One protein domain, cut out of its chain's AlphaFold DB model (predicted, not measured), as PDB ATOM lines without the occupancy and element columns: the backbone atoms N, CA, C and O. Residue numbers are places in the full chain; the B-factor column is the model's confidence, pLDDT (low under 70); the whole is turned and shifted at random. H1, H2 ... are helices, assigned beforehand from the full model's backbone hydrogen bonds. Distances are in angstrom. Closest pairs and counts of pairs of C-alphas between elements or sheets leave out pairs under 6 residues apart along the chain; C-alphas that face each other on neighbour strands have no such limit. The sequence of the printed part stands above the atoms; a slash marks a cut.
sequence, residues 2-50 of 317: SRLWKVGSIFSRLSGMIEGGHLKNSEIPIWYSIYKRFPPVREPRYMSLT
ATOM      1  N   SER A   2      27.353  22.302  12.102       79.06
ATOM      2  CA  SER A   2      27.445  21.416  13.276       79.06
ATOM      3  C   SER A   2      26.128  20.672  13.551       79.06
ATOM      4  O   SER A   2      25.068  21.289  13.646       79.06
ATOM      5  N   ARG A   3      26.191  19.343  13.730       87.75
ATOM      6  CA  ARG A   3      25.034  18.462  14.025       87.75
ATOM      7  C   ARG A   3      24.839  18.191  15.531       87.75
ATOM      8  O   ARG A   3      24.032  17.347  15.911       87.75
ATOM      9  N   LEU A   4      25.569  18.903  16.394       90.25
ATOM     10  CA  LEU A   4      25.607  18.691  17.850       90.25
ATOM     11  C   LEU A   4      24.379  19.259  18.582       90.25
ATOM     12  O   LEU A   4      24.434  20.331  19.171       90.25
ATOM     13  N   TRP A   5      23.253  18.555  18.568       88.56
ATOM     14  CA  TRP A   5      21.993  19.058  19.137       88.56
ATOM     15  C   TRP A   5      21.956  19.159  20.675       88.56
ATOM     16  O   TRP A   5      21.163  19.937  21.194       88.56
ATOM     17  N   LYS A   6      22.811  18.420  21.399       90.25
ATOM     18  CA  LYS A   6      22.899  18.471  22.873       90.25
ATOM     19  C   LYS A   6      23.772  19.611  23.413       90.25
ATOM     20  O   LYS A   6      23.744  19.877  24.608       90.25
ATOM     21  N   VAL A   7      24.574  20.245  22.555       88.69
ATOM     22  CA  VAL A   7      25.577  21.239  22.959       88.69
ATOM     23  C   VAL A   7      25.088  22.628  22.576       88.69
ATOM     24  O   VAL A   7      25.023  22.964  21.392       88.69
ATOM     25  N   GLY A   8      24.763  23.436  23.585       88.75
ATOM     26  CA  GLY A   8      24.296  24.808  23.402       88.75
ATOM     27  C   GLY A   8      23.011  24.912  22.576       88.75
ATOM     28  O   GLY A   8      22.254  23.956  22.410       88.75
ATOM     29  N   SER A   9      22.761  26.107  22.057       93.75
ATOM     30  CA  SER A   9      21.676  26.372  21.110       93.75
ATOM     31  C   SER A   9      22.189  26.328  19.669       93.75
ATOM     32  O   SER A   9      23.389  26.246  19.409       93.75
ATOM     33  N   ILE A  10      21.284  26.388  18.694       94.75
ATOM     34  CA  ILE A  10      21.681  26.564  17.288       94.75
ATOM     35  C   ILE A  10      22.319  27.949  17.087       94.75
ATOM     36  O   ILE A  10      23.299  28.067  16.357       94.75
ATOM     37  N   PHE A  11      21.807  28.976  17.770       95.25
ATOM     38  CA  PHE A  11      22.297  30.348  17.656       95.25
ATOM     39  C   PHE A  11      23.730  30.506  18.174       95.25
ATOM     40  O   PHE A  11      24.589  30.962  17.431       95.25
ATOM     41  N   SER A  12      24.008  30.066  19.403       94.06
ATOM     42  CA  SER A  12      25.352  30.126  20.007       94.06
ATOM     43  C   SER A  12      26.396  29.382  19.172       94.06
ATOM     44  O   SER A  12      27.485  29.902  18.933       94.06
ATOM     45  N   ARG A  13      26.044  28.201  18.647       93.44
ATOM     46  CA  ARG A  13      26.922  27.438  17.750       93.44
ATOM     47  C   ARG A  13      27.192  28.173  16.442       93.44
ATOM     48  O   ARG A  13      28.328  28.178  15.983       93.44
ATOM     49  N   LEU A  14      26.168  28.772  15.839       94.19
ATOM     50  CA  LEU A  14      26.329  29.487  14.578       94.19
ATOM     51  C   LEU A  14      27.118  30.791  14.765       94.19
ATOM     52  O   LEU A  14      28.009  31.059  13.968       94.19
ATOM     53  N   SER A  15      26.871  31.536  15.847       94.25
ATOM     54  CA  SER A  15      27.664  32.715  16.220       94.25
ATOM     55  C   SER A  15      29.137  32.362  16.419       94.25
ATOM     56  O   SER A  15      29.982  32.988  15.796       94.25
ATOM     57  N   GLY A  16      29.449  31.298  17.168       93.44
ATOM     58  CA  GLY A  16      30.836  30.854  17.345       93.44
ATOM     59  C   GLY A  16      31.505  30.405  16.039       93.44
ATOM     60  O   GLY A  16      32.692  30.640  15.838       93.44
ATOM     61  N   MET A  17      30.754  29.803  15.108       92.62
ATOM     62  CA  MET A  17      31.279  29.463  13.777       92.62
ATOM     63  C   MET A  17      31.541  30.701  12.906       92.62
ATOM     64  O   MET A  17      32.502  30.693  12.140       92.62
ATOM     65  N   ILE A  18      30.704  31.738  13.009       94.31
ATOM     66  CA  ILE A  18      30.911  33.021  12.322       94.31
ATOM     67  C   ILE A  18      32.135  33.736  12.908       94.31
ATOM     68  O   ILE A  18      33.012  34.149  12.158       94.31
ATOM     69  N   GLU A  19      32.223  33.835  14.236       93.75
ATOM     70  CA  GLU A  19      33.334  34.480  14.949       93.75
ATOM     71  C   GLU A  19      34.669  33.761  14.717       93.75
ATOM     72  O   GLU A  19      35.697  34.408  14.538       93.75
ATOM     73  N   GLY A  20      34.652  32.427  14.639       93.81
ATOM     74  CA  GLY A  20      35.821  31.616  14.291       93.81
ATOM     75  C   GLY A  20      36.181  31.613  12.800       93.81
ATOM     76  O   GLY A  20      37.104  30.906  12.407       93.81
ATOM     77  N   GLY A  21      35.447  32.338  11.947       93.12
ATOM     78  CA  GLY A  21      35.707  32.404  10.504       93.12
ATOM     79  C   GLY A  21      35.446  31.096   9.743       93.12
ATOM     80  O   GLY A  21      35.867  30.948   8.598       93.12
ATOM     81  N   HIS A  22      34.744  30.138  10.355       91.31
ATOM     82  CA  HIS A  22      34.421  28.843   9.746       91.31
ATOM     83  C   HIS A  22      33.221  28.899   8.789       91.31
ATOM     84  O   HIS A  22      32.958  27.917   8.094       91.31
ATOM     85  N   LEU A  23      32.472  30.007   8.778       91.62
ATOM     86  CA  LEU A  23      31.358  30.258   7.863       91.62
ATOM     87  C   LEU A  23      31.620  31.520   7.049       91.62
ATOM     88  O   LEU A  23      31.949  32.569   7.600       91.62
ATOM     89  N   LYS A  24      31.408  31.431   5.735       92.81
ATOM     90  CA  LYS A  24      31.404  32.612   4.861       92.81
ATOM     91  C   LYS A  24      30.120  33.410   5.072       92.81
ATOM     92  O   LYS A  24      29.076  32.835   5.374       92.81
ATOM     93  N   ASN A  25      30.148  34.714   4.794       89.50
ATOM     94  CA  ASN A  25      28.954  35.568   4.883       89.50
ATOM     95  C   ASN A  25      27.777  35.051   4.033       89.50
ATOM     96  O   ASN A  25      26.628  35.184   4.440       89.50
ATOM     97  N   SER A  26      28.053  34.410   2.891       92.00
ATOM     98  CA  SER A  26      27.040  33.787   2.025       92.00
ATOM     99  C   SER A  26      26.398  32.525   2.615       92.00
ATOM    100  O   SER A  26      25.349  32.095   2.151       92.00
ATOM    101  N   GLU A  27      27.044  31.899   3.599       93.06
ATOM    102  CA  GLU A  27      26.587  30.668   4.254       93.06
ATOM    103  C   GLU A  27      25.825  30.955   5.553       93.06
ATOM    104  O   GLU A  27      25.247  30.040   6.147       93.06
ATOM    105  N   ILE A  28      25.806  32.219   5.997       94.75
ATOM    106  CA  ILE A  28      25.024  32.654   7.151       94.75
ATOM    107  C   ILE A  28      23.536  32.530   6.795       94.75
ATOM    108  O   ILE A  28      23.072  33.156   5.839       94.75
ATOM    109  N   PRO A  29      22.750  31.749   7.554       95.38
ATOM    110  CA  PRO A  29      21.329  31.614   7.287       95.38
ATOM    111  C   PRO A  29      20.588  32.938   7.457       95.38
ATOM    112  O   PRO A  29      20.829  33.676   8.412       95.38
ATOM    113  N   ILE A  30      19.594  33.178   6.601       95.69
ATOM    114  CA  ILE A  30      18.763  34.395   6.626       95.69
ATOM    115  C   ILE A  30      18.125  34.622   8.009       95.69
ATOM    116  O   ILE A  30      18.022  35.754   8.471       95.69
ATOM    117  N   TRP A  31      17.747  33.551   8.715       96.62
ATOM    118  CA  TRP A  31      17.137  33.652  10.045       96.62
ATOM    119  C   TRP A  31      18.086  34.192  11.125       96.62
ATOM    120  O   TRP A  31      17.609  34.665  12.155       96.62
ATOM    121  N   TYR A  32      19.408  34.136  10.930       96.62
ATOM    122  CA  TYR A  32      20.386  34.533  11.946       96.62
ATOM    123  C   TYR A  32      20.255  36.011  12.329       96.62
ATOM    124  O   TYR A  32      20.270  36.344  13.512       96.62
ATOM    125  N   SER A  33      20.069  36.893  11.342       96.50
ATOM    126  CA  SER A  33      19.875  38.329  11.576       96.50
ATOM    127  C   SER A  33      18.572  38.611  12.327       96.50
ATOM    128  O   SER A  33      18.556  39.438  13.239       96.50
ATOM    129  N   ILE A  34      17.506  37.871  12.003       97.75
ATOM    130  CA  ILE A  34      16.207  37.951  12.681       97.75
ATOM    131  C   ILE A  34      16.357  37.529  14.142       97.75
ATOM    132  O   ILE A  34      15.960  38.274  15.030       97.75
ATOM    133  N   TYR A  35      16.989  36.381  14.401       97.38
ATOM    134  CA  TYR A  35      17.214  35.882  15.759       97.38
ATOM    135  C   TYR A  35      18.110  36.826  16.569       97.38
ATOM    136  O   TYR A  35      17.843  37.074  17.740       97.38
ATOM    137  N   LYS A  36      19.166  37.381  15.959       96.50
ATOM    138  CA  LYS A  36      20.070  38.333  16.622       96.50
ATOM    139  C   LYS A  36      19.352  39.628  17.014       96.50
ATOM    140  O   LYS A  36      19.662  40.191  18.059       96.50
ATOM    141  N   ARG A  37      18.410  40.097  16.189       98.00
ATOM    142  CA  ARG A  37      17.616  41.307  16.454       98.00
ATOM    143  C   ARG A  37      16.467  41.058  17.432       98.00
ATOM    144  O   ARG A  37      16.178  41.922  18.251       98.00
ATOM    145  N   PHE A  38      15.834  39.892  17.345       97.69
ATOM    146  CA  PHE A  38      14.681  39.498  18.153       97.69
ATOM    147  C   PHE A  38      14.944  38.147  18.835       97.69
ATOM    148  O   PHE A  38      14.357  37.130  18.446       97.69
ATOM    149  N   PRO A  39      15.849  38.098  19.830       96.75
ATOM    150  CA  PRO A  39      16.143  36.856  20.526       96.75
ATOM    151  C   PRO A  39      14.923  36.395  21.343       96.75
ATOM    152  O   PRO A  39      14.199  37.225  21.900       96.75
ATOM    153  N   PRO A  40      14.677  35.078  21.452       96.88
ATOM    154  CA  PRO A  40      13.627  34.562  22.320       96.88
ATOM    155  C   PRO A  40      13.962  34.834  23.793       96.88
ATOM    156  O   PRO A  40      15.131  34.830  24.177       96.88
ATOM    157  N   VAL A  41      12.931  34.978  24.635       97.19
ATOM    158  CA  VAL A  41      13.083  35.204  26.090       97.19
ATOM    159  C   VAL A  41      13.945  34.122  26.747       97.19
ATOM    160  O   VAL A  41      14.770  34.410  27.609       97.19
ATOM    161  N   ARG A  42      13.774  32.864  26.324       92.94
ATOM    162  CA  ARG A  42      14.597  31.734  26.757       92.94
ATOM    163  C   ARG A  42      15.260  31.094  25.551       92.94
ATOM    164  O   ARG A  42      14.594  30.696  24.598       92.94
ATOM    165  N   GLU A  43      16.576  30.951  25.624       92.88
ATOM    166  CA  GLU A  43      17.350  30.307  24.573       92.88
ATOM    167  C   GLU A  43      17.008  28.802  24.474       92.88
ATOM    168  O   GLU A  43      16.963  28.119  25.505       92.88
ATOM    169  N   PRO A  44      16.793  28.254  23.260       92.81
ATOM    170  CA  PRO A  44      16.470  26.845  23.063       92.81
ATOM    171  C   PRO A  44      17.725  25.991  23.258       92.81
ATOM    172  O   PRO A  44      18.442  25.657  22.311       92.81
ATOM    173  N   ARG A  45      18.014  25.668  24.517       90.12
ATOM    174  CA  ARG A  45      19.085  24.756  24.917       90.12
ATOM    175  C   ARG A  45      18.508  23.374  25.168       90.12
ATOM    176  O   ARG A  45      17.415  23.242  25.719       90.12
ATOM    177  N   TYR A  46      19.259  22.349  24.788       89.62
ATOM    178  CA  TYR A  46      18.940  20.993  25.206       89.62
ATOM    179  C   TYR A  46      19.012  20.892  26.733       89.62
ATOM    180  O   TYR A  46      19.977  21.348  27.346       89.62
ATOM    181  N   MET A  47      17.989  20.291  27.329       84.06
ATOM    182  CA  MET A  47      17.923  19.986  28.752       84.06
ATOM    183  C   MET A  47      17.671  18.484  28.872       84.06
ATOM    184  O   MET A  47      16.697  17.980  28.308       84.06
ATOM    185  N   SER A  48      18.579  17.766  29.533       80.94
ATOM    186  CA  SER A  48      18.375  16.346  29.824       80.94
ATOM    187  C   SER A  48      17.303  16.229  30.897       80.94
ATOM    188  O   SER A  48      17.397  16.883  31.929       80.94
ATOM    189  N   LEU A  49      16.284  15.413  30.651       73.69
ATOM    190  CA  LEU A  49      15.307  15.031  31.663       73.69
ATOM    191  C   LEU A  49      15.749  13.676  32.216       73.69
ATOM    192  O   LEU A  49      15.236  12.638  31.811       73.69
ATOM    193  N   THR A  50      16.793  13.672  33.044       71.50
ATOM    194  CA  THR A  50      17.243  12.444  33.712       71.50
ATOM    195  C   THR A  50      16.237  12.101  34.814       71.50
ATOM    196  O   THR A  50      15.760  12.997  35.507       71.50
TER     197      THR A  50
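What this domain is: This is residues 2 to 50 of the 317 residues of the protein "Hypothetical protein" of Adineta ricciae (UniProt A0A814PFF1). With little regular structure, this domain is an open, mostly looped chain round two short helices, H1 and H2, set crosswise near each other. The link between them swings out to one end of the length, while residues 38 to 50 fold back from H2 past the residues before H1 and run on to the other end. The printed part has 49 residues with two named helices, H1 then H2, and no named strand; its class is all helix, though under half of the residues are in named elements. It is only just loose, close to compact, with a radius of gyration of the C-alphas of 11.9 A, and spans 39 by 22 by 14 A.

Where its parts are: H1, residues 10 to 19, measures 14.3 A and begins at C-alpha 10 (21.681, 26.564, 17.288). H2, residues 31 to 37, ends at C-alpha 37 (17.616, 41.307, 16.454).

How they stand to each other: H1 and H2 are close but not clearly touching; their closest C-alphas, of Phe 11 and Tyr 32, are 7.3 A apart. Their lines are about perpendicular, at 87 degrees. In both helices every O i to N i+4 pair is within hydrogen-bond range.

The domain as a whole: The C-alphas farthest apart, of Ser 26 and Thr 50, are 39.4 A apart. The link from H1 to H2 is long, with 11 residues. The printed part has no cut, and no printed residue is under 70 in pLDDT.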